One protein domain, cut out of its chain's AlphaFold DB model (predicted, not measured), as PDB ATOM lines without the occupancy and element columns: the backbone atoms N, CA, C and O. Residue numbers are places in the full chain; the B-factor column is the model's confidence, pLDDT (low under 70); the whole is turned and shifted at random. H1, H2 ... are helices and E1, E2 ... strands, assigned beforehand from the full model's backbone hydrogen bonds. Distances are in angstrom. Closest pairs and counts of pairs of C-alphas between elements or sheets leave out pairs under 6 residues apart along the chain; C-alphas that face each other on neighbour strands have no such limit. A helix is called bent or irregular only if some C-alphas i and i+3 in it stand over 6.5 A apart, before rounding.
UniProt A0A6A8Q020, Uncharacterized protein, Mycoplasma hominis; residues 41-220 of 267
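AT A GLANCE: This is residues 41 to 220 of the 267 residues of an uncharacterized protein of Mycoplasma hominis (UniProt A0A6A8Q020). A twisted wall of three strands, E1, E2 and E3, has H1 over one face toward E3 and the short H4 over the same face at E1. At one end of the sheet the helical hairpin of H8 and H9, with H5 beside it, makes an arm; H6 and H7 gather at H1, and H2 and H3 lie toward the sheet's other end. The printed part has 180 residues, with nine named helices and three named strands in the order H1 to H7, E1, E2, H8, H9, E3; the class is mixed, and the sheet, E1 E2 E3, is antiparallel. The whole is compact, with a radius of gyration of the C-alphas of 17.7 A, yet flat, spanning 54 by 45 by 25 A.

IN THESE COORDINATES: Find C-alpha 157 at (-18.763, 28.216, 22.425); from there E1, residues 157 to 166, runs 29.4 A. E2, residues 169 to 178, runs 28.9 A, and E3, residues 206 to 215, runs 25.4 A to C-alpha 215 at (-40.677, 10.487, 28.005). H1, residues 49 to 64, begins at C-alpha 49, (-14.795, 43.007, 22.873), and is 23.9 A long; it is irregular, with C-alphas 50 and 53 7.2 A apart. Look next for H2 at residues 74 to 80, H3 at 92 to 101, H4 at 103 to 106, and H5 at 111 to 122, irregular with C-alphas 112 and 115 7.7 A apart. H6 is residues 137 to 143, H7 148 to 156, H8 179 to 191, 18.5 A long, and H9 195 to 202.

HOW THE PARTS SIT: In the hairpin E1 and E2, N 160 and O 175 are 2.8 A apart, within hydrogen-bond range; between E2 and E3, N 172 and O 212 are 2.8 A apart. H1 and the sheet make two layers, a helix on one face of a sheet: H1 lies over E3 at a height over the sheet of 8.8 A, its closest C-alphas to E3 being Lys 63 and Ala 208, 5.9 A. H4 is on the same face, only just over E1 with 3 C-alphas. H7 only grazes the sheet and touches H1, about perpendicular at 84 degrees, closest at the C-alphas of Val 54 and Leu 149, 6.1 A. H6 touches H7 at Leu 141 and Tyr 150, C-alphas 5.0 A apart. H8 and H9 touch at Ile 189 and Asn 197, C-alphas 5.7 A apart, at a shallow tilt of 22 degrees, opposite ways. H5 touches H9 with residues 111 to 114 alone, closest at the C-alphas of Lys 111 and Val 198, 6.4 A. H2 touches H3 at Asn 80 and Phe 98, C-alphas 6.1 A apart, and is apart from E1, E2 and E3. Every O i to N i+4 pair is within hydrogen-bond range in H2, H3, H6, H7 and H8, against 10 of 12 in H1, 6 of 8 in H5 and 3 of 4 in H9; H4 is too short for one.

THE WHOLE: The C-alphas farthest apart are those of Lys 49 and Lys 88, 53.9 A. The printed part has no cut; the links H2 to H3 and H5 to H6 are long. The mean pLDDT of the printed part is 77.1, and 50 residues are under 70, among them 75 to 97 and 122 to 132.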
ATOM      1  N   LEU A  41     -20.607  37.462  30.760       67.62
ATOM      2  CA  LEU A  41     -19.707  37.155  29.650       67.62
ATOM      3  C   LEU A  41     -18.567  38.181  29.691       67.62
ATOM      4  O   LEU A  41     -18.835  39.382  29.618       67.62
ATOM      5  N   GLY A  42     -17.318  37.729  29.837       61.44
ATOM      6  CA  GLY A  42     -16.186  38.614  30.136       61.44
ATOM      7  C   GLY A  42     -14.837  38.180  29.552       61.44
ATOM      8  O   GLY A  42     -14.727  37.176  28.849       61.44
ATOM      9  N   ASN A  43     -13.798  38.975  29.850       56.66
ATOM     10  CA  ASN A  43     -12.432  38.841  29.312       56.66
ATOM     11  C   ASN A  43     -11.756  37.500  29.647       56.66
ATOM     12  O   ASN A  43     -10.941  37.012  28.858       56.66
ATOM     13  N   ASP A  44     -12.093  36.898  30.788       62.69
ATOM     14  CA  ASP A  44     -11.496  35.638  31.257       62.69
ATOM     15  C   ASP A  44     -11.704  34.507  30.236       62.69
ATOM     16  O   ASP A  44     -10.823  33.679  29.980       62.69
ATOM     17  N   ASP A  45     -12.809  34.598  29.502       67.00
ATOM     18  CA  ASP A  45     -13.276  33.609  28.540       67.00
ATOM     19  C   ASP A  45     -12.639  33.790  27.149       67.00
ATOM     20  O   ASP A  45     -12.848  32.976  26.249       67.00
ATOM     21  N   GLY A  46     -11.808  34.829  26.978       74.19
ATOM     22  CA  GLY A  46     -11.106  35.144  25.729       74.19
ATOM     23  C   GLY A  46     -12.008  35.655  24.607       74.19
ATOM     24  O   GLY A  46     -11.568  35.698  23.460       74.19
ATOM     25  N   ILE A  47     -13.250  36.029  24.924       86.00
ATOM     26  CA  ILE A  47     -14.172  36.638  23.967       86.00
ATOM     27  C   ILE A  47     -13.682  38.055  23.666       86.00
ATOM     28  O   ILE A  47     -13.471  38.866  24.568       86.00
ATOM     29  N   GLU A  48     -13.477  38.359  22.388       88.00
ATOM     30  CA  GLU A  48     -13.038  39.689  21.969       88.00
ATOM     31  C   GLU A  48     -14.159  40.709  22.197       88.00
ATOM     32  O   GLU A  48     -15.332  40.413  21.972       88.00
ATOM     33  N   LYS A  49     -13.808  41.944  22.587       87.25
ATOM     34  CA  LYS A  49     -14.795  43.007  22.873       87.25
ATOM     35  C   LYS A  49     -15.796  43.219  21.730       87.25
ATOM     36  O   LYS A  49     -16.972  43.451  21.990       87.25
ATOM     37  N   GLN A  50     -15.331  43.109  20.486       89.50
ATOM     38  CA  GLN A  50     -16.154  43.235  19.279       89.50
ATOM     39  C   GLN A  50     -17.188  42.109  19.120       89.50
ATOM     40  O   GLN A  50     -18.261  42.335  18.572       89.50
ATOM     41  N   ASP A  51     -16.896  40.923  19.652       91.56
ATOM     42  CA  ASP A  51     -17.753  39.741  19.559       91.56
ATOM     43  C   ASP A  51     -18.683  39.603  20.787       91.56
ATOM     44  O   ASP A  51     -19.599  38.782  20.782       91.56
ATOM     45  N   LEU A  52     -18.509  40.433  21.828       90.50
ATOM     46  CA  LEU A  52     -19.230  40.323  23.103       90.50
ATOM     47  C   LEU A  52     -20.751  40.497  22.964       90.50
ATOM     48  O   LEU A  52     -21.517  39.765  23.590       90.50
ATOM     49  N   SER A  53     -21.202  41.452  22.146       91.00
ATOM     50  CA  SER A  53     -22.639  41.680  21.929       91.00
ATOM     51  C   SER A  53     -23.300  40.485  21.241       91.00
ATOM     52  O   SER A  53     -24.397  40.075  21.613       91.00
ATOM     53  N   VAL A  54     -22.612  39.894  20.261       93.12
ATOM     54  CA  VAL A  54     -23.086  38.712  19.532       93.12
ATOM     55  C   VAL A  54     -23.074  37.491  20.451       93.12
ATOM     56  O   VAL A  54     -24.028  36.721  20.468       93.12
ATOM     57  N   ALA A  55     -22.038  37.348  21.283       92.38
ATOM     58  CA  ALA A  55     -21.942  36.286  22.277       92.38
ATOM     59  C   ALA A  55     -23.115  36.308  23.270       92.38
ATOM     60  O   ALA A  55     -23.703  35.263  23.534       92.38
ATOM     61  N   LYS A  56     -23.510  37.494  23.755       91.50
ATOM     62  CA  LYS A  56     -24.713  37.661  24.588       91.50
ATOM     63  C   LYS A  56     -25.976  37.201  23.860       91.50
ATOM     64  O   LYS A  56     -26.752  36.439  24.423       91.50
ATOM     65  N   LYS A  57     -26.144  37.592  22.593       92.69
ATOM     66  CA  LYS A  57     -27.288  37.167  21.770       92.69
ATOM     67  C   LYS A  57     -27.341  35.641  21.602       92.69
ATOM     68  O   LYS A  57     -28.415  35.069  21.723       92.69
ATOM     69  N   ILE A  58     -26.205  34.969  21.396       93.25
ATOM     70  CA  ILE A  58     -26.140  33.495  21.308       93.25
ATOM     71  C   ILE A  58     -26.615  32.835  22.604       93.25
ATOM     72  O   ILE A  58     -27.346  31.850  22.546       93.25
ATOM     73  N   VAL A  59     -26.202  33.364  23.760       92.38
ATOM     74  CA  VAL A  59     -26.622  32.845  25.069       92.38
ATOM     75  C   VAL A  59     -28.136  32.960  25.237       92.38
ATOM     76  O   VAL A  59     -28.765  31.984  25.633       92.38
ATOM     77  N   GLU A  60     -28.724  34.104  24.886       92.00
ATOM     78  CA  GLU A  60     -30.179  34.290  24.956       92.00
ATOM     79  C   GLU A  60     -30.923  33.363  23.986       92.00
ATOM     80  O   GLU A  60     -31.819  32.637  24.412       92.00
ATOM     81  N   ILE A  61     -30.476  33.262  22.727       92.25
ATOM     82  CA  ILE A  61     -31.052  32.310  21.763       92.25
ATOM     83  C   ILE A  61     -30.976  30.881  22.314       92.25
ATOM     84  O   ILE A  61     -31.940  30.136  22.208       92.25
ATOM     85  N   PHE A  62     -29.860  30.481  22.929       91.50
ATOM     86  CA  PHE A  62     -29.715  29.138  23.498       91.50
ATOM     87  C   PHE A  62     -30.673  28.880  24.668       91.50
ATOM     88  O   PHE A  62     -31.181  27.765  24.790       91.50
ATOM     89  N   LYS A  63     -30.925  29.879  25.525       89.94
ATOM     90  CA  LYS A  63     -31.899  29.779  26.627       89.94
ATOM     91  C   LYS A  63     -33.330  29.642  26.108       89.94
ATOM     92  O   LYS A  63     -34.111  28.881  26.670       89.94
ATOM     93  N   GLU A  64     -33.666  30.379  25.054       90.06
ATOM     94  CA  GLU A  64     -35.009  30.395  24.462       90.06
ATOM     95  C   GLU A  64     -35.272  29.205  23.530       90.06
ATOM     96  O   GLU A  64     -36.427  28.819  23.321       90.06
ATOM     97  N   HIS A  65     -34.211  28.622  22.968       88.88
ATOM     98  CA  HIS A  65     -34.295  27.497  22.046       88.88
ATOM     99  C   HIS A  65     -35.008  26.311  22.694       88.88
ATOM    100  O   HIS A  65     -34.820  26.016  23.868       88.88
ATOM    101  N   ARG A  66     -35.836  25.590  21.943       86.00
ATOM    102  CA  ARG A  66     -36.543  24.415  22.469       86.00
ATOM    103  C   ARG A  66     -35.962  23.158  21.857       86.00
ATOM    104  O   ARG A  66     -36.481  22.676  20.856       86.00
ATOM    105  N   PHE A  67     -34.911  22.633  22.485       83.56
ATOM    106  CA  PHE A  67     -34.354  21.348  22.081       83.56
ATOM    107  C   PHE A  67     -35.428  20.263  22.138       83.56
ATOM    108  O   PHE A  67     -36.203  20.169  23.093       83.56
ATOM    109  N   SER A  68     -35.451  19.429  21.107       79.81
ATOM    110  CA  SER A  68     -36.418  18.352  20.963       79.81
ATOM    111  C   SER A  68     -35.758  17.093  20.416       79.81
ATOM    112  O   SER A  68     -34.628  17.111  19.918       79.81
ATOM    113  N   PHE A  69     -36.500  15.988  20.468       76.44
ATOM    114  CA  PHE A  69     -36.087  14.731  19.857       76.44
ATOM    115  C   PHE A  69     -35.818  14.860  18.345       76.44
ATOM    116  O   PHE A  69     -34.963  14.158  17.812       76.44
ATOM    117  N   ASP A  70     -36.487  15.788  17.654       75.44
ATOM    118  CA  ASP A  70     -36.292  16.000  16.217       75.44
ATOM    119  C   ASP A  70     -34.911  16.553  15.872       75.44
ATOM    120  O   ASP A  70     -34.365  16.249  14.812       75.44
ATOM    121  N   GLU A  71     -34.299  17.322  16.770       74.88
ATOM    122  CA  GLU A  71     -32.937  17.833  16.582       74.88
ATOM    123  C   GLU A  71     -31.859  16.774  16.796       74.88
ATOM    124  O   GLU A  71     -30.724  16.921  16.328       74.88
ATOM    125  N   MET A  72     -32.209  15.693  17.489       76.00
ATOM    126  CA  MET A  72     -31.319  14.565  17.684       76.00
ATOM    127  C   MET A  72     -31.169  13.777  16.386       76.00
ATOM    128  O   MET A  72     -32.024  13.781  15.503       76.00
ATOM    129  N   ASN A  73     -30.071  13.039  16.263       73.38
ATOM    130  CA  ASN A  73     -29.864  12.139  15.139       73.38
ATOM    131  C   ASN A  73     -30.816  10.933  15.228       73.38
ATOM    132  O   ASN A  73     -30.458   9.869  15.750       73.38
ATOM    133  N   GLN A  74     -32.033  11.125  14.704       70.19
ATOM    134  CA  GLN A  74     -33.116  10.141  14.675       70.19
ATOM    135  C   GLN A  74     -32.738   8.893  13.889       70.19
ATOM    136  O   GLN A  74     -33.133   7.789  14.249       70.19
ATOM    137  N   LYS A  75     -31.924   9.033  12.838       65.69
ATOM    138  CA  LYS A  75     -31.433   7.880  12.082       65.69
ATOM    139  C   LYS A  75     -30.625   6.948  12.982       65.69
ATOM    140  O   LYS A  75     -30.870   5.747  12.979       65.69
ATOM    141  N   LEU A  76     -29.715   7.497  13.786       63.59
ATOM    142  CA  LEU A  76     -28.964   6.709  14.763       63.59
ATOM    143  C   LEU A  76     -29.864   6.169  15.892       63.59
ATOM    144  O   LEU A  76     -29.579   5.108  16.436       63.59
ATOM    145  N   PHE A  77     -30.942   6.871  16.254       62.09
ATOM    146  CA  PHE A  77     -31.951   6.345  17.179       62.09
ATOM    147  C   PHE A  77     -32.654   5.110  16.587       62.09
ATOM    148  O   PHE A  77     -32.582   4.033  17.167       62.09
ATOM    149  N   LEU A  78     -33.233   5.217  15.388       61.16
ATOM    150  CA  LEU A  78     -33.966   4.131  14.723       61.16
ATOM    151  C   LEU A  78     -33.078   2.922  14.381       61.16
ATOM    152  O   LEU A  78     -33.509   1.780  14.545       61.16
ATOM    153  N   GLN A  79     -31.835   3.161  13.947       62.72
ATOM    154  CA  GLN A  79     -30.869   2.100  13.635       62.72
ATOM    155  C   GLN A  79     -30.480   1.289  14.874       62.72
ATOM    156  O   GLN A  79     -30.504   0.063  14.828       62.72
ATOM    157  N   ASN A  80     -30.182   1.952  15.993       56.94
ATOM    158  CA  ASN A  80     -29.792   1.265  17.229       56.94
ATOM    159  C   ASN A  80     -30.951   0.514  17.893       56.94
ATOM    160  O   ASN A  80     -30.721  -0.340  18.742       56.94
ATOM    161  N   LEU A  81     -32.185   0.818  17.497       54.81
ATOM    162  CA  LEU A  81     -33.396   0.182  18.003       54.81
ATOM    163  C   LEU A  81     -33.843  -1.012  17.144       54.81
ATOM    164  O   LEU A  81     -34.831  -1.673  17.484       54.81
ATOM    165  N   ASN A  82     -33.124  -1.307  16.048       55.28
ATOM    166  CA  ASN A  82     -33.468  -2.348  15.071       55.28
ATOM    167  C   ASN A  82     -34.948  -2.259  14.637       55.28
ATOM    168  O   ASN A  82     -35.682  -3.249  14.561       55.28
ATOM    169  N   ILE A  83     -35.424  -1.030  14.416       51.22
ATOM    170  CA  ILE A  83     -36.797  -0.759  13.988       51.22
ATOM    171  C   ILE A  83     -36.796  -0.660  12.469       51.22
ATOM    172  O   ILE A  83     -36.525   0.391  11.898       51.22
ATOM    173  N   GLU A  84     -37.096  -1.778  11.811       50.72
ATOM    174  CA  GLU A  84     -37.301  -1.824  10.357       50.72
ATOM    175  C   GLU A  84     -38.599  -1.120   9.921       50.72
ATOM    176  O   GLU A  84     -38.717  -0.720   8.765       50.72
ATOM    177  N   ASP A  85     -39.566  -0.951  10.832       51.28
ATOM    178  CA  ASP A  85     -40.873  -0.351  10.545       51.28
ATOM    179  C   ASP A  85     -41.320   0.591  11.684       51.28
ATOM    180  O   ASP A  85     -41.601   0.110  12.789       51.28
ATOM    181  N   PRO A  86     -41.412   1.916  11.445       49.28
ATOM    182  CA  PRO A  86     -41.825   2.904  12.444       49.28
ATOM    183  C   PRO A  86     -43.288   2.762  12.898       49.28
ATOM    184  O   PRO A  86     -43.707   3.478  13.800       49.28
ATOM    185  N   LYS A  87     -44.073   1.853  12.299       49.78
ATOM    186  CA  LYS A  87     -45.469   1.580  12.683       49.78
ATOM    187  C   LYS A  87     -45.641   0.482  13.740       49.78
ATOM    188  O   LYS A  87     -46.778   0.139  14.052       49.78
ATOM    189  N   LYS A  88     -44.562  -0.131  14.244       51.75
ATOM    190  CA  LYS A  88     -44.651  -1.182  15.275       51.75
ATOM    191  C   LYS A  88     -44.534  -0.600  16.690       51.75
ATOM    192  O   LYS A  88     -43.694   0.278  16.886       51.75
ATOM    193  N   PRO A  89     -45.268  -1.154  17.678       53.31
ATOM    194  CA  PRO A  89     -45.165  -0.759  19.077       53.31
ATOM    195  C   PRO A  89     -43.711  -0.814  19.538       53.31
ATOM    196  O   PRO A  89     -43.004  -1.824  19.382       53.31
ATOM    197  N   PHE A  90     -43.262   0.294  20.107       55.53
ATOM    198  CA  PHE A  90     -41.922   0.434  20.633       55.53
ATOM    199  C   PHE A  90     -41.858  -0.327  21.959       55.53
ATOM    200  O   PHE A  90     -42.548   0.000  22.917       55.53
ATOM    201  N   LYS A  91     -41.080  -1.413  22.020       57.91
ATOM    202  CA  LYS A  91     -40.997  -2.253  23.228       57.91
ATOM    203  C   LYS A  91     -39.976  -1.674  24.207       57.91
ATOM    204  O   LYS A  91     -38.869  -1.345  23.792       57.91
ATOM    205  N   LYS A  92     -40.302  -1.672  25.506       56.59
ATOM    206  CA  LYS A  92     -39.425  -1.235  26.617       56.59
ATOM    207  C   LYS A  92     -37.984  -1.768  26.523       56.59
ATOM    208  O   LYS A  92     -37.047  -1.001  26.694       56.59
ATOM    209  N   ILE A  93     -37.816  -3.044  26.169       54.59
ATOM    210  CA  ILE A  93     -36.501  -3.699  26.024       54.59
ATOM    211  C   ILE A  93     -35.614  -2.972  24.996       54.59
ATOM    212  O   ILE A  93     -34.433  -2.769  25.241       54.59
ATOM    213  N   ARG A  94     -36.186  -2.491  23.883       62.91
ATOM    214  CA  ARG A  94     -35.405  -1.801  22.845       62.91
ATOM    215  C   ARG A  94     -34.946  -0.418  23.315       62.91
ATOM    216  O   ARG A  94     -33.842  -0.001  23.000       62.91
ATOM    217  N   PHE A  95     -35.746   0.292  24.112       64.12
ATOM    218  CA  PHE A  95     -35.321   1.572  24.698       64.12
ATOM    219  C   PHE A  95     -34.143   1.427  25.651       64.12
ATOM    220  O   PHE A  95     -33.200   2.217  25.577       64.12
ATOM    221  N   GLU A  96     -34.189   0.410  26.512       66.38
ATOM    222  CA  GLU A  96     -33.069   0.071  27.388       66.38
ATOM    223  C   GLU A  96     -31.806  -0.174  26.555       66.38
ATOM    224  O   GLU A  96     -30.744   0.318  26.925       66.38
ATOM    225  N   ASP A  97     -31.911  -0.807  25.382       66.62
ATOM    226  CA  ASP A  97     -30.782  -0.972  24.459       66.62
ATOM    227  C   ASP A  97     -30.257   0.369  23.915       66.62
ATOM    228  O   ASP A  97     -29.046   0.575  23.865       66.62
ATOM    229  N   PHE A  98     -31.118   1.319  23.536       70.81
ATOM    230  CA  PHE A  98     -30.673   2.644  23.075       70.81
ATOM    231  C   PHE A  98     -29.958   3.436  24.173       70.81
ATOM    232  O   PHE A  98     -28.897   4.019  23.924       70.81
ATOM    233  N   TYR A  99     -30.510   3.445  25.387       75.12
ATOM    234  CA  TYR A  99     -29.830   4.047  26.525       75.12
ATOM    235  C   TYR A  99     -28.496   3.335  26.770       75.12
ATOM    236  O   TYR A  99     -27.446   3.974  26.753       75.12
ATOM    237  N   ASN A 100     -28.508   2.005  26.881       73.25
ATOM    238  CA  ASN A 100     -27.334   1.216  27.229       73.25
ATOM    239  C   ASN A 100     -26.229   1.223  26.172       73.25
ATOM    240  O   ASN A 100     -25.063   1.100  26.533       73.25
ATOM    241  N   ASN A 101     -26.563   1.343  24.893       70.69
ATOM    242  CA  ASN A 101     -25.583   1.299  23.807       70.69
ATOM    243  C   ASN A 101     -25.121   2.687  23.371       70.69
ATOM    244  O   ASN A 101     -24.232   2.799  22.528       70.69
ATOM    245  N   ARG A 102     -25.755   3.745  23.883       74.06
ATOM    246  CA  ARG A 102     -25.475   5.100  23.429       74.06
ATOM    247  C   ARG A 102     -25.526   6.088  24.574       74.06
ATOM    248  O   ARG A 102     -24.490   6.569  25.006       74.06
ATOM    249  N   VAL A 103     -26.723   6.408  25.054       76.00
ATOM    250  CA  VAL A 103     -26.927   7.608  25.873       76.00
ATOM    251  C   VAL A 103     -26.322   7.490  27.274       76.00
ATOM    252  O   VAL A 103     -25.846   8.489  27.805       76.00
ATOM    253  N   LYS A 104     -26.257   6.279  27.841       79.88
ATOM    254  CA  LYS A 104     -25.713   6.043  29.187       79.88
ATOM    255  C   LYS A 104     -24.280   6.532  29.353       79.88
ATOM    256  O   LYS A 104     -23.884   6.863  30.461       79.88
ATOM    257  N   ASP A 105     -23.514   6.593  28.266       77.75
ATOM    258  CA  ASP A 105     -22.117   6.998  28.330       77.75
ATOM    259  C   ASP A 105     -21.970   8.494  28.637       77.75
ATOM    260  O   ASP A 105     -20.907   8.897  29.083       77.75
ATOM    261  N   TRP A 106     -23.025   9.304  28.462       81.25
ATOM    262  CA  TRP A 106     -23.076  10.714  28.872       81.25
ATOM    263  C   TRP A 106     -23.623  10.916  30.299       81.25
ATOM    264  O   TRP A 106     -23.811  12.059  30.737       81.25
ATOM    265  N   ASN A 107     -23.889   9.828  31.031       83.75
ATOM    266  CA  ASN A 107     -24.293   9.856  32.432       83.75
ATOM    267  C   ASN A 107     -23.059   9.738  33.332       83.75
ATOM    268  O   ASN A 107     -22.660   8.641  33.708       83.75
ATOM    269  N   PHE A 108     -22.458  10.880  33.664       79.06
ATOM    270  CA  PHE A 108     -21.279  10.932  34.525       79.06
ATOM    271  C   PHE A 108     -21.672  11.297  35.951       79.06
ATOM    272  O   PHE A 108     -22.113  12.421  36.208       79.06
ATOM    273  N   LYS A 109     -21.491  10.352  36.873       69.50
ATOM    274  CA  LYS A 109     -21.792  10.517  38.301       69.50
ATOM    275  C   LYS A 109     -20.526  10.564  39.152       69.50
ATOM    276  O   LYS A 109     -20.570  11.092  40.264       69.50
ATOM    277  N   GLU A 110     -19.398  10.069  38.639       71.44
ATOM    278  CA  GLU A 110     -18.169   9.902  39.417       71.44
ATOM    279  C   GLU A 110     -16.917  10.504  38.759       71.44
ATOM    280  O   GLU A 110     -16.790  10.616  37.541       71.44
ATOM    281  N   LYS A 111     -15.929  10.859  39.594       71.88
ATOM    282  CA  LYS A 111     -14.630  11.392  39.139       71.88
ATOM    283  C   LYS A 111     -13.845  10.396  38.282       71.88
ATOM    284  O   LYS A 111     -13.122  10.807  37.377       71.88
ATOM    285  N   SER A 112     -13.982   9.104  38.578       75.81
ATOM    286  CA  SER A 112     -13.357   7.989  37.854       75.81
ATOM    287  C   SER A 112     -13.710   7.986  36.361       75.81
ATOM    288  O   SER A 112     -12.929   7.509  35.540       75.81
ATOM    289  N   GLU A 113     -14.844   8.584  35.988       79.25
ATOM    290  CA  GLU A 113     -15.366   8.608  34.621       79.25
ATOM    291  C   GLU A 113     -14.828   9.785  33.786       79.25
ATOM    292  O   GLU A 113     -15.161   9.920  32.607       79.25
ATOM    293  N   TYR A 114     -13.958  10.626  34.361       81.94
ATOM    294  CA  TYR A 114     -13.417  11.832  33.725       81.94
ATOM    295  C   TYR A 114     -12.840  11.597  32.326       81.94
ATOM    296  O   TYR A 114     -13.185  12.329  31.402       81.94
ATOM    297  N   ASN A 115     -11.981  10.589  32.142       81.38
ATOM    298  CA  ASN A 115     -11.338  10.357  30.844       81.38
ATOM    299  C   ASN A 115     -12.370  10.047  29.750       81.38
ATOM    300  O   ASN A 115     -12.217  10.500  28.619       81.38
ATOM    301  N   ARG A 116     -13.448   9.342  30.110       80.56
ATOM    302  CA  ARG A 116     -14.555   9.028  29.202       80.56
ATOM    303  C   ARG A 116     -15.417  10.257  28.919       80.56
ATOM    304  O   ARG A 116     -15.799  10.477  27.775       80.56
ATOM    305  N   ALA A 117     -15.661  11.097  29.927       80.31
ATOM    306  CA  ALA A 117     -16.323  12.390  29.745       80.31
ATOM    307  C   ALA A 117     -15.532  13.327  28.834       80.31
ATOM    308  O   ALA A 117     -16.104  13.978  27.964       80.31
ATOM    309  N   LEU A 118     -14.212  13.362  29.004       79.81
ATOM    310  CA  LEU A 118     -13.319  14.141  28.165       79.81
ATOM    311  C   LEU A 118     -13.305  13.617  26.726       79.81
ATOM    312  O   LEU A 118     -13.314  14.420  25.795       79.81
ATOM    313  N   GLU A 119     -13.271  12.297  26.536       78.56
ATOM    314  CA  GLU A 119     -13.381  11.689  25.213       78.56
ATOM    315  C   GLU A 119     -14.707  12.080  24.561       78.56
ATOM    316  O   GLU A 119     -14.683  12.646  23.483       78.56
ATOM    317  N   LEU A 120     -15.847  11.910  25.230       77.25
ATOM    318  CA  LEU A 120     -17.155  12.232  24.649       77.25
ATOM    319  C   LEU A 120     -17.391  13.723  24.385       77.25
ATOM    320  O   LEU A 120     -18.109  14.068  23.448       77.25
ATOM    321  N   ASP A 121     -16.797  14.608  25.183       77.62
ATOM    322  CA  ASP A 121     -16.918  16.051  24.968       77.62
ATOM    323  C   ASP A 121     -16.032  16.552  23.815       77.62
ATOM    324  O   ASP A 121     -16.367  17.548  23.175       77.62
ATOM    325  N   ASN A 122     -14.902  15.883  23.546       69.06
ATOM    326  CA  ASN A 122     -13.977  16.250  22.466       69.06
ATOM    327  C   ASN A 122     -14.219  15.463  21.172       69.06
ATOM    328  O   ASN A 122     -13.965  15.969  20.078       69.06
ATOM    329  N   ASP A 123     -14.663  14.216  21.289       52.28
ATOM    330  CA  ASP A 123     -14.810  13.269  20.195       52.28
ATOM    331  C   ASP A 123     -16.235  13.371  19.647       52.28
ATOM    332  O   ASP A 123     -17.150  12.622  19.983       52.28
ATOM    333  N   LEU A 124     -16.416  14.313  18.721       53.25
ATOM    334  CA  LEU A 124     -17.574  14.408  17.825       53.25
ATOM    335  C   LEU A 124     -17.650  13.217  16.836       53.25
ATOM    336  O   LEU A 124     -18.146  13.370  15.721       53.25
ATOM    337  N   LYS A 125     -17.176  12.018  17.209       44.31
ATOM    338  CA  LYS A 125     -17.247  10.799  16.383       44.31
ATOM    339  C   LYS A 125     -18.680  10.434  16.002       44.31
ATOM    340  O   LYS A 125     -18.901   9.854  14.944       44.31
ATOM    341  N   TYR A 126     -19.654  10.826  16.823       50.72
ATOM    342  CA  TYR A 126     -21.074  10.680  16.530       50.72
ATOM    343  C   TYR A 126     -21.804  11.960  16.929       50.72
ATOM    344  O   TYR A 126     -22.086  12.141  18.115       50.72
ATOM    345  N   PRO A 127     -22.131  12.863  15.986       61.94
ATOM    346  CA  PRO A 127     -22.889  14.049  16.332       61.94
ATOM    347  C   PRO A 127     -24.251  13.596  16.867       61.94
ATOM    348  O   PRO A 127     -25.045  12.947  16.179       61.94
ATOM    349  N   PHE A 128     -24.472  13.878  18.150       63.38
ATOM    350  CA  PHE A 128     -25.735  13.616  18.826       63.38
ATOM    351  C   PHE A 128     -26.883  14.356  18.129       63.38
ATOM    352  O   PHE A 128     -27.981  13.819  18.001       63.38
ATOM    353  N   PHE A 129     -26.585  15.540  17.595       67.12
ATOM    354  CA  PHE A 129     -27.468  16.328  16.750       67.12
ATOM    355  C   PHE A 129     -27.373  15.909  15.285       67.12
ATOM    356  O   PHE A 129     -26.280  15.650  14.771       67.12
ATOM    357  N   ASP A 130     -28.502  15.902  14.579       63.97
ATOM    358  CA  ASP A 130     -28.460  15.803  13.124       63.97
ATOM    359  C   ASP A 130     -28.078  17.160  12.520       63.97
ATOM    360  O   ASP A 130     -28.885  18.082  12.436       63.97
ATOM    361  N   ILE A 131     -26.835  17.282  12.052       62.03
ATOM    362  CA  ILE A 131     -26.324  18.504  11.408       62.03
ATOM    363  C   ILE A 131     -27.106  18.818  10.112       62.03
ATOM    364  O   ILE A 131     -27.127  19.963   9.655       62.03
ATOM    365  N   LYS A 132     -27.773  17.815   9.517       63.84
ATOM    366  CA  LYS A 132     -28.636  17.991   8.340       63.84
ATOM    367  C   LYS A 132     -30.041  18.477   8.696       63.84
ATOM    368  O   LYS A 132     -30.755  18.905   7.791       63.84
ATOM    369  N   ASN A 133     -30.439  18.453   9.970       71.12
ATOM    370  CA  ASN A 133     -31.726  18.991  10.390       71.12
ATOM    371  C   ASN A 133     -31.701  20.524  10.303       71.12
ATOM    372  O   ASN A 133     -31.028  21.197  11.092       71.12
ATOM    373  N   GLN A 134     -32.448  21.077   9.346       64.81
ATOM    374  CA  GLN A 134     -32.562  22.520   9.102       64.81
ATOM    375  C   GLN A 134     -33.071  23.306  10.317       64.81
ATOM    376  O   GLN A 134     -32.707  24.469  10.466       64.81
ATOM    377  N   ASN A 135     -33.835  22.662  11.201       68.06
ATOM    378  CA  ASN A 135     -34.406  23.264  12.404       68.06
ATOM    379  C   ASN A 135     -33.506  23.121  13.642       68.06
ATOM    380  O   ASN A 135     -33.897  23.546  14.724       68.06
ATOM    381  N   SER A 136     -32.318  22.520  13.515       82.44
ATOM    382  CA  SER A 136     -31.381  22.420  14.638       82.44
ATOM    383  C   SER A 136     -30.895  23.794  15.095       82.44
ATOM    384  O   SER A 136     -30.703  24.693  14.271       82.44
ATOM    385  N   PHE A 137     -30.583  23.927  16.388       86.69
ATOM    386  CA  PHE A 137     -29.949  25.130  16.947       86.69
ATOM    387  C   PHE A 137     -28.768  25.637  16.096       86.69
ATOM    388  O   PHE A 137     -28.630  26.827  15.825       86.69
ATOM    389  N   ILE A 138     -27.923  24.722  15.608       85.00
ATOM    390  CA  ILE A 138     -26.765  25.066  14.771       85.00
ATOM    391  C   ILE A 138     -27.185  25.691  13.439       85.00
ATOM    392  O   ILE A 138     -26.559  26.653  12.994       85.00
ATOM    393  N   ASN A 139     -28.217  25.153  12.788       83.50
ATOM    394  CA  ASN A 139     -28.705  25.708  11.531       83.50
ATOM    395  C   ASN A 139     -29.498  27.002  11.743       83.50
ATOM    396  O   ASN A 139     -29.394  27.890  10.902       83.50
ATOM    397  N   LEU A 140     -30.169  27.171  12.888       89.00
ATOM    398  CA  LEU A 140     -30.740  28.455  13.298       89.00
ATOM    399  C   LEU A 140     -29.656  29.539  13.358       89.00
ATOM    400  O   LEU A 140     -29.813  30.587  12.743       89.00
ATOM    401  N   LEU A 141     -28.510  29.264  13.991       91.12
ATOM    402  CA  LEU A 141     -27.400  30.224  14.034       91.12
ATOM    403  C   LEU A 141     -26.765  30.490  12.661       91.12
ATOM    404  O   LEU A 141     -26.275  31.592  12.423       91.12
ATOM    405  N   LYS A 142     -26.710  29.488  11.772       89.25
ATOM    406  CA  LYS A 142     -26.139  29.633  10.417       89.25
ATOM    407  C   LYS A 142     -27.033  30.425   9.472       89.25
ATOM    408  O   LYS A 142     -26.511  31.103   8.593       89.25
ATOM    409  N   ASN A 143     -28.346  30.276   9.622       88.44
ATOM    410  CA  ASN A 143     -29.343  30.866   8.735       88.44
ATOM    411  C   ASN A 143     -29.904  32.192   9.272       88.44
ATOM    412  O   ASN A 143     -30.732  32.806   8.601       88.44
ATOM    413  N   ASP A 144     -29.486  32.631  10.465       91.06
ATOM    414  CA  ASP A 144     -29.863  33.936  11.000       91.06
ATOM    415  C   ASP A 144     -29.343  35.068  10.089       91.06
ATOM    416  O   ASP A 144     -28.235  34.966   9.548       91.06
ATOM    417  N   PRO A 145     -30.105  36.166   9.922       91.00
ATOM    418  CA  PRO A 145     -29.657  37.330   9.165       91.00
ATOM    419  C   PRO A 145     -28.341  37.949   9.658       91.00
ATOM    420  O   PRO A 145     -27.677  38.634   8.881       91.00
ATOM    421  N   ASP A 146     -27.962  37.747  10.926       91.31
ATOM    422  CA  ASP A 146     -26.654  38.131  11.455       91.31
ATOM    423  C   ASP A 146     -25.614  37.011  11.232       91.31
ATOM    424  O   ASP A 146     -25.540  36.059  12.020       91.31
ATOM    425  N   PRO A 147     -24.725  37.135  10.223       86.94
ATOM    426  CA  PRO A 147     -23.738  36.101   9.910       86.94
ATOM    427  C   PRO A 147     -22.693  35.915  11.022       86.94
ATOM    428  O   PRO A 147     -21.941  34.934  11.019       86.94
ATOM    429  N   ASN A 148     -22.608  36.846  11.981       93.06
ATOM    430  CA  ASN A 148     -21.666  36.734  13.085       93.06
ATOM    431  C   ASN A 148     -22.102  35.711  14.129       93.06
ATOM    432  O   ASN A 148     -21.230  35.213  14.835       93.06
ATOM    433  N   LEU A 149     -23.386  35.357  14.226       93.50
ATOM    434  CA  LEU A 149     -23.870  34.426  15.249       93.50
ATOM    435  C   LEU A 149     -23.176  33.070  15.160       93.50
ATOM    436  O   LEU A 149     -22.539  32.635  16.118       93.50
ATOM    437  N   TYR A 150     -23.217  32.423  13.996       92.25
ATOM    438  CA  TYR A 150     -22.534  31.143  13.822       92.25
ATOM    439  C   TYR A 150     -21.010  31.271  13.929       92.25
ATOM    440  O   TYR A 150     -20.363  30.412  14.531       92.25
ATOM    441  N   ARG A 151     -20.421  32.349  13.391       94.44
ATOM    442  CA  ARG A 151     -18.972  32.602  13.486       94.44
ATOM    443  C   ARG A 151     -18.523  32.686  14.947       94.44
ATOM    444  O   ARG A 151     -17.575  32.006  15.332       94.44
ATOM    445  N   VAL A 152     -19.196  33.514  15.743       94.38
ATOM    446  CA  VAL A 152     -18.895  33.750  17.160       94.38
ATOM    447  C   VAL A 152     -19.192  32.497  17.978       94.38
ATOM    448  O   VAL A 152     -18.354  32.102  18.786       94.38
ATOM    449  N   PHE A 153     -20.307  31.807  17.711       92.75
ATOM    450  CA  PHE A 153     -20.601  30.512  18.326       92.75
ATOM    451  C   PHE A 153     -19.472  29.516  18.088       92.75
ATOM    452  O   PHE A 153     -18.884  29.006  19.036       92.75
ATOM    453  N   ASN A 154     -19.105  29.294  16.826       90.19
ATOM    454  CA  ASN A 154     -18.077  28.327  16.481       90.19
ATOM    455  C   ASN A 154     -16.695  28.717  17.034       90.19
ATOM    456  O   ASN A 154     -15.897  27.837  17.355       90.19
ATOM    457  N   LYS A 155     -16.411  30.016  17.174       91.38
ATOM    458  CA  LYS A 155     -15.149  30.513  17.733       91.38
ATOM    459  C   LYS A 155     -15.051  30.294  19.245       91.38
ATOM    460  O   LYS A 155     -14.010  29.837  19.708       91.38
ATOM    461  N   TYR A 156     -16.107  30.588  20.004       90.75
ATOM    462  CA  TYR A 156     -16.010  30.692  21.468       90.75
ATOM    463  C   TYR A 156     -16.770  29.629  22.252       90.75
ATOM    464  O   TYR A 156     -16.364  29.301  23.366       90.75
ATOM    465  N   PHE A 157     -17.839  29.072  21.692       90.19
ATOM    466  CA  PHE A 157     -18.763  28.216  22.425       90.19
ATOM    467  C   PHE A 157     -18.773  26.783  21.912       90.19
ATOM    468  O   PHE A 157     -18.471  26.495  20.754       90.19
ATOM    469  N   GLN A 158     -19.158  25.878  22.801       87.69
ATOM    470  CA  GLN A 158     -19.550  24.517  22.470       87.69
ATOM    471  C   GLN A 158     -20.715  24.079  23.352       87.69
ATOM    472  O   GLN A 158     -20.942  24.645  24.422       87.69
ATOM    473  N   ILE A 159     -21.456  23.081  22.876       86.38
ATOM    474  CA  ILE A 159     -22.578  22.491  23.602       86.38
ATOM    475  C   ILE A 159     -22.094  21.177  24.194       86.38
ATOM    476  O   ILE A 159     -21.672  20.284  23.460       86.38
ATOM    477  N   ARG A 160     -22.165  21.070  25.515       84.88
ATOM    478  CA  ARG A 160     -21.875  19.850  26.258       84.88
ATOM    479  C   ARG A 160     -23.185  19.139  26.566       84.88
ATOM    480  O   ARG A 160     -24.145  19.784  26.980       84.88
ATOM    481  N   LEU A 161     -23.230  17.826  26.350       84.31
ATOM    482  CA  LEU A 161     -24.397  17.007  26.668       84.31
ATOM    483  C   LEU A 161     -24.132  16.179  27.923       84.31
ATOM    484  O   LEU A 161     -23.104  15.507  28.035       84.31
ATOM    485  N   ARG A 162     -25.089  16.194  28.844       84.75
ATOM    486  CA  ARG A 162     -25.162  15.289  29.989       84.75
ATOM    487  C   ARG A 162     -26.529  14.642  30.031       84.75
ATOM    488  O   ARG A 162     -27.507  15.235  29.579       84.75
ATOM    489  N   THR A 163     -26.598  13.433  30.567       82.69
ATOM    490  CA  THR A 163     -27.859  12.695  30.646       82.69
ATOM    491  C   THR A 163     -28.112  12.162  32.038       82.69
ATOM    492  O   THR A 163     -27.177  11.735  32.711       82.69
ATOM    493  N   ASN A 164     -29.380  12.109  32.428       81.19
ATOM    494  CA  ASN A 164     -29.832  11.320  33.565       81.19
ATOM    495  C   ASN A 164     -31.007  10.438  33.123       81.19
ATOM    496  O   ASN A 164     -31.856  10.891  32.361       81.19
ATOM    497  N   ASP A 165     -31.040   9.191  33.577       76.00
ATOM    498  CA  ASP A 165     -32.104   8.230  33.273       76.00
ATOM    499  C   ASP A 165     -32.811   7.842  34.564       76.00
ATOM    500  O   ASP A 165     -32.167   7.456  35.542       76.00
ATOM    501  N   GLU A 166     -34.135   7.969  34.554       66.38
ATOM    502  CA  GLU A 166     -35.008   7.546  35.643       66.38
ATOM    503  C   GLU A 166     -36.362   7.104  35.078       66.38
ATOM    504  O   GLU A 166     -37.006   7.836  34.332       66.38
ATOM    505  N   LEU A 167     -36.840   5.926  35.497       67.44
ATOM    506  CA  LEU A 167     -38.245   5.503  35.375       67.44
ATOM    507  C   LEU A 167     -38.892   5.751  34.000       67.44
ATOM    508  O   LEU A 167     -39.905   6.439  33.890       67.44
ATOM    509  N   LEU A 168     -38.358   5.124  32.959       69.19
ATOM    510  CA  LEU A 168     -38.880   5.254  31.599       69.19
ATOM    511  C   LEU A 168     -38.705   6.650  30.964       69.19
ATOM    512  O   LEU A 168     -39.420   6.998  30.022       69.19
ATOM    513  N   LYS A 169     -37.761   7.456  31.470       79.06
ATOM    514  CA  LYS A 169     -37.466   8.796  30.954       79.06
ATOM    515  C   LYS A 169     -35.970   9.051  30.905       79.06
ATOM    516  O   LYS A 169     -35.244   8.699  31.830       79.06
ATOM    517  N   ILE A 170     -35.536   9.739  29.853       80.81
ATOM    518  CA  ILE A 170     -34.165  10.241  29.738       80.81
ATOM    519  C   ILE A 170     -34.214  11.766  29.744       80.81
ATOM    520  O   ILE A 170     -34.811  12.383  28.863       80.81
ATOM    521  N   LEU A 171     -33.565  12.381  30.729       85.94
ATOM    522  CA  LEU A 171     -33.308  13.813  30.761       85.94
ATOM    523  C   LEU A 171     -32.006  14.102  30.015       85.94
ATOM    524  O   LEU A 171     -30.933  13.697  30.460       85.94
ATOM    525  N   PHE A 172     -32.099  14.845  28.919       85.31
ATOM    526  CA  PHE A 172     -30.960  15.428  28.222       85.31
ATOM    527  C   PHE A 172     -30.737  16.850  28.729       85.31
ATOM    528  O   PHE A 172     -31.653  17.670  28.706       85.31
ATOM    529  N   VAL A 173     -29.522  17.144  29.178       86.94
ATOM    530  CA  VAL A 173     -29.099  18.463  29.654       86.94
ATOM    531  C   VAL A 173     -28.022  18.984  28.710       86.94
ATOM    532  O   VAL A 173     -26.942  18.402  28.597       86.94
ATOM    533  N   PHE A 174     -28.333  20.075  28.021       86.88
ATOM    534  CA  PHE A 174     -27.453  20.778  27.103       86.88
ATOM    535  C   PHE A 174     -26.885  22.011  27.790       86.88
ATOM    536  O   PHE A 174     -27.616  22.900  28.227       86.88
ATOM    537  N   GLU A 175     -25.568  22.086  27.858       87.69
ATOM    538  CA  GLU A 175     -24.865  23.163  28.536       87.69
ATOM    539  C   GLU A 175     -24.033  23.936  27.520       87.69
ATOM    540  O   GLU A 175     -23.185  23.368  26.829       87.69
ATOM    541  N   LEU A 176     -24.257  25.244  27.433       88.50
ATOM    542  CA  LEU A 176     -23.438  26.129  26.622       88.50
ATOM    543  C   LEU A 176     -22.201  26.538  27.425       88.50
ATOM    544  O   LEU A 176     -22.309  27.223  28.446       88.50
ATOM    545  N   VAL A 177     -21.021  26.132  26.964       88.06
ATOM    546  CA  VAL A 177     -19.746  26.333  27.669       88.06
ATOM    547  C   VAL A 177     -18.705  27.003  26.777       88.06
ATOM    548  O   VAL A 177     -18.774  26.932  25.547       88.06
ATOM    549  N   SER A 178     -17.719  27.656  27.397       88.12
ATOM    550  CA  SER A 178     -16.591  28.264  26.684       88.12
ATOM    551  C   SER A 178     -15.596  27.192  26.258       88.12
ATOM    552  O   SER A 178     -15.083  26.434  27.088       88.12
ATOM    553  N   LYS A 179     -15.249  27.186  24.967       88.25
ATOM    554  CA  LYS A 179     -14.183  26.335  24.421       88.25
ATOM    555  C   LYS A 179     -12.850  26.603  25.111       88.25
ATOM    556  O   LYS A 179     -12.139  25.662  25.452       88.25
ATOM    557  N   LYS A 180     -12.522  27.876  25.353       87.12
ATOM    558  CA  LYS A 180     -11.262  28.269  25.993       87.12
ATOM    559  C   LYS A 180     -11.186  27.748  27.424       87.12
ATOM    560  O   LYS A 180     -10.188  27.126  27.773       87.12
ATOM    561  N   MET A 181     -12.232  27.958  28.228       82.94
ATOM    562  CA  MET A 181     -12.237  27.483  29.616       82.94
ATOM    563  C   MET A 181     -12.133  25.957  29.680       82.94
ATOM    564  O   MET A 181     -11.362  25.422  30.473       82.94
ATOM    565  N   GLN A 182     -12.857  25.245  28.809       82.75
ATOM    566  CA  GLN A 182     -12.792  23.786  28.771       82.75
ATOM    567  C   GLN A 182     -11.407  23.277  28.350       82.75
ATOM    568  O   GLN A 182     -10.897  22.321  28.934       82.75
ATOM    569  N   GLN A 183     -10.760  23.941  27.388       83.88
ATOM    570  CA  GLN A 183      -9.386  23.628  26.990       83.88
ATOM    571  C   GLN A 183      -8.373  23.916  28.101       83.88
ATOM    572  O   GLN A 183      -7.505  23.083  28.359       83.88
ATOM    573  N   GLN A 184      -8.470  25.072  28.765       83.25
ATOM    574  CA  GLN A 184      -7.597  25.431  29.886       83.25
ATOM    575  C   GLN A 184      -7.678  24.382  30.988       83.25
ATOM    576  O   GLN A 184      -6.655  23.836  31.390       83.25
ATOM    577  N   LEU A 185      -8.893  24.016  31.378       79.12
ATOM    578  CA  LEU A 185      -9.113  23.047  32.435       79.12
ATOM    579  C   LEU A 185      -8.675  21.633  32.043       79.12
ATOM    580  O   LEU A 185      -8.062  20.932  32.842       79.12
ATOM    581  N   SER A 186      -8.901  21.222  30.791       80.44
ATOM    582  CA  SER A 186      -8.355  19.961  30.278       80.44
ATOM    583  C   SER A 186      -6.823  19.939  30.343       80.44
ATOM    584  O   SER A 186      -6.230  18.930  30.726       80.44
ATOM    585  N   ASN A 187      -6.166  21.055  30.013       82.31
ATOM    586  CA  ASN A 187      -4.711  21.177  30.086       82.31
ATOM    587  C   ASN A 187      -4.192  21.187  31.531       82.31
ATOM    588  O   ASN A 187      -3.136  20.614  31.789       82.31
ATOM    589  N   GLU A 188      -4.908  21.817  32.461       82.12
ATOM    590  CA  GLU A 188      -4.592  21.783  33.892       82.12
ATOM    591  C   GLU A 188      -4.685  20.359  34.442       82.12
ATOM    592  O   GLU A 188      -3.740  19.893  35.069       82.12
ATOM    593  N   ILE A 189      -5.744  19.621  34.102       79.75
ATOM    594  CA  ILE A 189      -5.918  18.227  34.534       79.75
ATOM    595  C   ILE A 189      -4.853  17.302  33.930       79.75
ATOM    596  O   ILE A 189      -4.362  16.401  34.603       79.75
ATOM    597  N   LYS A 190      -4.446  17.525  32.671       80.75
ATOM    598  CA  LYS A 190      -3.336  16.773  32.053       80.75
ATOM    599  C   LYS A 190      -2.003  16.986  32.772       80.75
ATOM    600  O   LYS A 190      -1.156  16.099  32.735       80.75
ATOM    601  N   LYS A 191      -1.798  18.162  33.373       83.44
ATOM    602  CA  LYS A 191      -0.594  18.482  34.154       83.44
ATOM    603  C   LYS A 191      -0.686  17.940  35.578       83.44
ATOM    604  O   LYS A 191       0.311  17.451  36.095       83.44
ATOM    605  N   ASP A 192      -1.862  18.033  36.187       79.25
ATOM    606  CA  ASP A 192      -2.155  17.560  37.534       79.25
ATOM    607  C   ASP A 192      -3.578  16.986  37.599       79.25
ATOM    608  O   ASP A 192      -4.567  17.723  37.649       79.25
ATOM    609  N   ALA A 193      -3.677  15.657  37.642       80.75
ATOM    610  CA  ALA A 193      -4.942  14.926  37.706       80.75
ATOM    611  C   ALA A 193      -5.534  14.872  39.127       80.75
ATOM    612  O   ALA A 193      -6.218  13.912  39.489       80.75
ATOM    613  N   SER A 194      -5.259  15.887  39.950       82.12
ATOM    614  CA  SER A 194      -5.782  15.966  41.304       82.12
ATOM    615  C   SER A 194      -7.311  15.985  41.330       82.12
ATOM    616  O   SER A 194      -8.012  16.505  40.456       82.12
ATOM    617  N   ASP A 195      -7.833  15.450  42.427       79.50
ATOM    618  CA  ASP A 195      -9.253  15.348  42.736       79.50
ATOM    619  C   ASP A 195     -10.013  16.683  42.677       79.50
ATOM    620  O   ASP A 195     -11.240  16.693  42.516       79.50
ATOM    621  N   LEU A 196      -9.292  17.793  42.851       80.25
ATOM    622  CA  LEU A 196      -9.794  19.157  42.754       80.25
ATOM    623  C   LEU A 196      -9.979  19.577  41.292       80.25
ATOM    624  O   LEU A 196     -11.052  20.060  40.936       80.25
ATOM    625  N   ASN A 197      -8.984  19.338  40.436       78.88
ATOM    626  CA  ASN A 197      -9.033  19.719  39.023       78.88
ATOM    627  C   ASN A 197     -10.103  18.915  38.268       78.88
ATOM    628  O   ASN A 197     -10.887  19.483  37.507       78.88
ATOM    629  N   VAL A 198     -10.237  17.617  38.568       78.62
ATOM    630  CA  VAL A 198     -11.326  16.785  38.025       78.62
ATOM    631  C   VAL A 198     -12.693  17.281  38.499       78.62
ATOM    632  O   VAL A 198     -13.637  17.372  37.718       78.62
ATOM    633  N   LYS A 199     -12.825  17.669  39.773       80.25
ATOM    634  CA  LYS A 199     -14.074  18.257  40.274       80.25
ATOM    635  C   LYS A 199     -14.398  19.576  39.571       80.25
ATOM    636  O   LYS A 199     -15.569  19.838  39.298       80.25
ATOM    637  N   ASN A 200     -13.395  20.392  39.269       79.06
ATOM    638  CA  ASN A 200     -13.584  21.636  38.532       79.06
ATOM    639  C   ASN A 200     -14.103  21.370  37.112       79.06
ATOM    640  O   ASN A 200     -14.913  22.152  36.628       79.06
ATOM    641  N   TYR A 201     -13.729  20.253  36.470       81.00
ATOM    642  CA  TYR A 201     -14.231  19.874  35.136       81.00
ATOM    643  C   TYR A 201     -15.750  19.734  35.084       81.00
ATOM    644  O   TYR A 201     -16.433  20.307  34.228       81.00
ATOM    645  N   PHE A 202     -16.294  18.988  36.042       77.81
ATOM    646  CA  PHE A 202     -17.734  18.779  36.144       77.81
ATOM    647  C   PHE A 202     -18.470  20.032  36.630       77.81
ATOM    648  O   PHE A 202     -19.640  20.205  36.311       77.81
ATOM    649  N   ASN A 203     -17.776  20.939  37.324       75.31
ATOM    650  CA  ASN A 203     -18.314  22.210  37.815       75.31
ATOM    651  C   ASN A 203     -17.900  23.420  36.964       75.31
ATOM    652  O   ASN A 203     -17.884  24.546  37.467       75.31
ATOM    653  N   LEU A 204     -17.531  23.192  35.702       76.94
ATOM    654  CA  LEU A 204     -17.164  24.254  34.774       76.94
ATOM    655  C   LEU A 204     -18.304  25.274  34.658       76.94
ATOM    656  O   LEU A 204     -19.476  24.901  34.630       76.94
ATOM    657  N   LYS A 205     -17.953  26.560  34.556       78.44
ATOM    658  CA  LYS A 205     -18.912  27.640  34.292       78.44
ATOM    659  C   LYS A 205     -19.699  27.337  33.008       78.44
ATOM    660  O   LYS A 205     -19.109  27.153  31.943       78.44
ATOM    661  N   THR A 206     -21.024  27.328  33.120       84.38
ATOM    662  CA  THR A 206     -21.977  27.234  32.006       84.38
ATOM    663  C   THR A 206     -22.654  28.596  31.821       84.38
ATOM    664  O   THR A 206     -22.952  29.281  32.799       84.38
ATOM    665  N   TYR A 207     -22.857  29.037  30.577       85.06
ATOM    666  CA  TYR A 207     -23.515  30.326  30.283       85.06
ATOM    667  C   TYR A 207     -25.023  30.204  30.156       85.06
ATOM    668  O   TYR A 207     -25.764  31.140  30.448       85.06
ATOM    669  N   ALA A 208     -25.463  29.051  29.677       86.50
ATOM    670  CA  ALA A 208     -26.858  28.701  29.594       86.50
ATOM    671  C   ALA A 208     -26.984  27.190  29.727       86.50
ATOM    672  O   ALA A 208     -26.112  26.432  29.292       86.50
ATOM    673  N   ILE A 209     -28.081  26.776  30.344       86.69
ATOM    674  CA  ILE A 209     -28.470  25.382  30.457       86.69
ATOM    675  C   ILE A 209     -29.845  25.278  29.829       86.69
ATOM    676  O   ILE A 209     -30.735  26.075  30.117       86.69
ATOM    677  N   ASN A 210     -29.998  24.285  28.974       85.81
ATOM    678  CA  ASN A 210     -31.259  23.927  28.371       85.81
ATOM    679  C   ASN A 210     -31.448  22.422  28.520       85.81
ATOM    680  O   ASN A 210     -30.477  21.682  28.664       85.81
ATOM    681  N   HIS A 211     -32.683  21.953  28.547       86.62
ATOM    682  CA  HIS A 211     -32.961  20.555  28.798       86.62
ATOM    683  C   HIS A 211     -34.148  20.069  27.986       86.62
ATOM    684  O   HIS A 211     -35.089  20.804  27.699       86.62
ATOM    685  N   PHE A 212     -34.094  18.790  27.650       84.81
ATOM    686  CA  PHE A 212     -35.148  18.078  26.959       84.81
ATOM    687  C   PHE A 212     -35.396  16.768  27.700       84.81
ATOM    688  O   PHE A 212     -34.474  15.979  27.905       84.81
ATOM    689  N   LEU A 213     -36.635  16.545  28.131       85.06
ATOM    690  CA  LEU A 213     -37.041  15.290  28.747       85.06
ATOM    691  C   LEU A 213     -37.696  14.420  27.680       85.06
ATOM    692  O   LEU A 213     -38.760  14.761  27.170       85.06
ATOM    693  N   LEU A 214     -37.067  13.293  27.368       78.69
ATOM    694  CA  LEU A 214     -37.661  12.278  26.514       78.69
ATOM    695  C   LEU A 214     -38.443  11.303  27.394       78.69
ATOM    696  O   LEU A 214     -37.851  10.440  28.049       78.69
ATOM    697  N   ASP A 215     -39.765  11.461  27.416       76.25
ATOM    698  CA  ASP A 215     -40.677  10.487  28.005       76.25
ATOM    699  C   ASP A 215     -41.006   9.428  26.959       76.25
ATOM    700  O   ASP A 215     -41.692   9.698  25.977       76.25
ATOM    701  N   TYR A 216     -40.487   8.217  27.143       69.06
ATOM    702  CA  TYR A 216     -40.706   7.168  26.159       69.06
ATOM    703  C   TYR A 216     -41.933   6.307  26.435       69.06
ATOM    704  O   TYR A 216     -42.227   5.409  25.646       69.06
ATOM    705  N   THR A 217     -42.702   6.615  27.486       63.50
ATOM    706  CA  THR A 217     -44.036   6.023  27.657       63.50
ATOM    707  C   THR A 217     -44.968   6.374  26.499       63.50
ATOM    708  O   THR A 217     -45.822   5.564  26.159       63.50
ATOM    709  N   GLU A 218     -44.736   7.498  25.814       56.62
ATOM    710  CA  GLU A 218     -45.475   7.903  24.609       56.62
ATOM    711  C   GLU A 218     -45.290   6.938  23.427       56.62
ATOM    712  O   GLU A 218     -46.159   6.830  22.566       56.62
ATOM    713  N   PHE A 219     -44.175   6.205  23.391       56.53
ATOM    714  CA  PHE A 219     -43.886   5.212  22.353       56.53
ATOM    715  C   PHE A 219     -44.224   3.782  22.788       56.53
ATOM    716  O   PHE A 219     -44.271   2.872  21.955       56.53
ATOM    717  N   LEU A 220     -44.444   3.569  24.088       56.19
ATOM    718  CA  LEU A 220     -44.991   2.325  24.606       56.19
ATOM    719  C   LEU A 220     -46.482   2.301  24.255       56.19
ATOM    720  O   LEU A 220     -47.334   2.644  25.069       56.19
TER     721      LEU A 220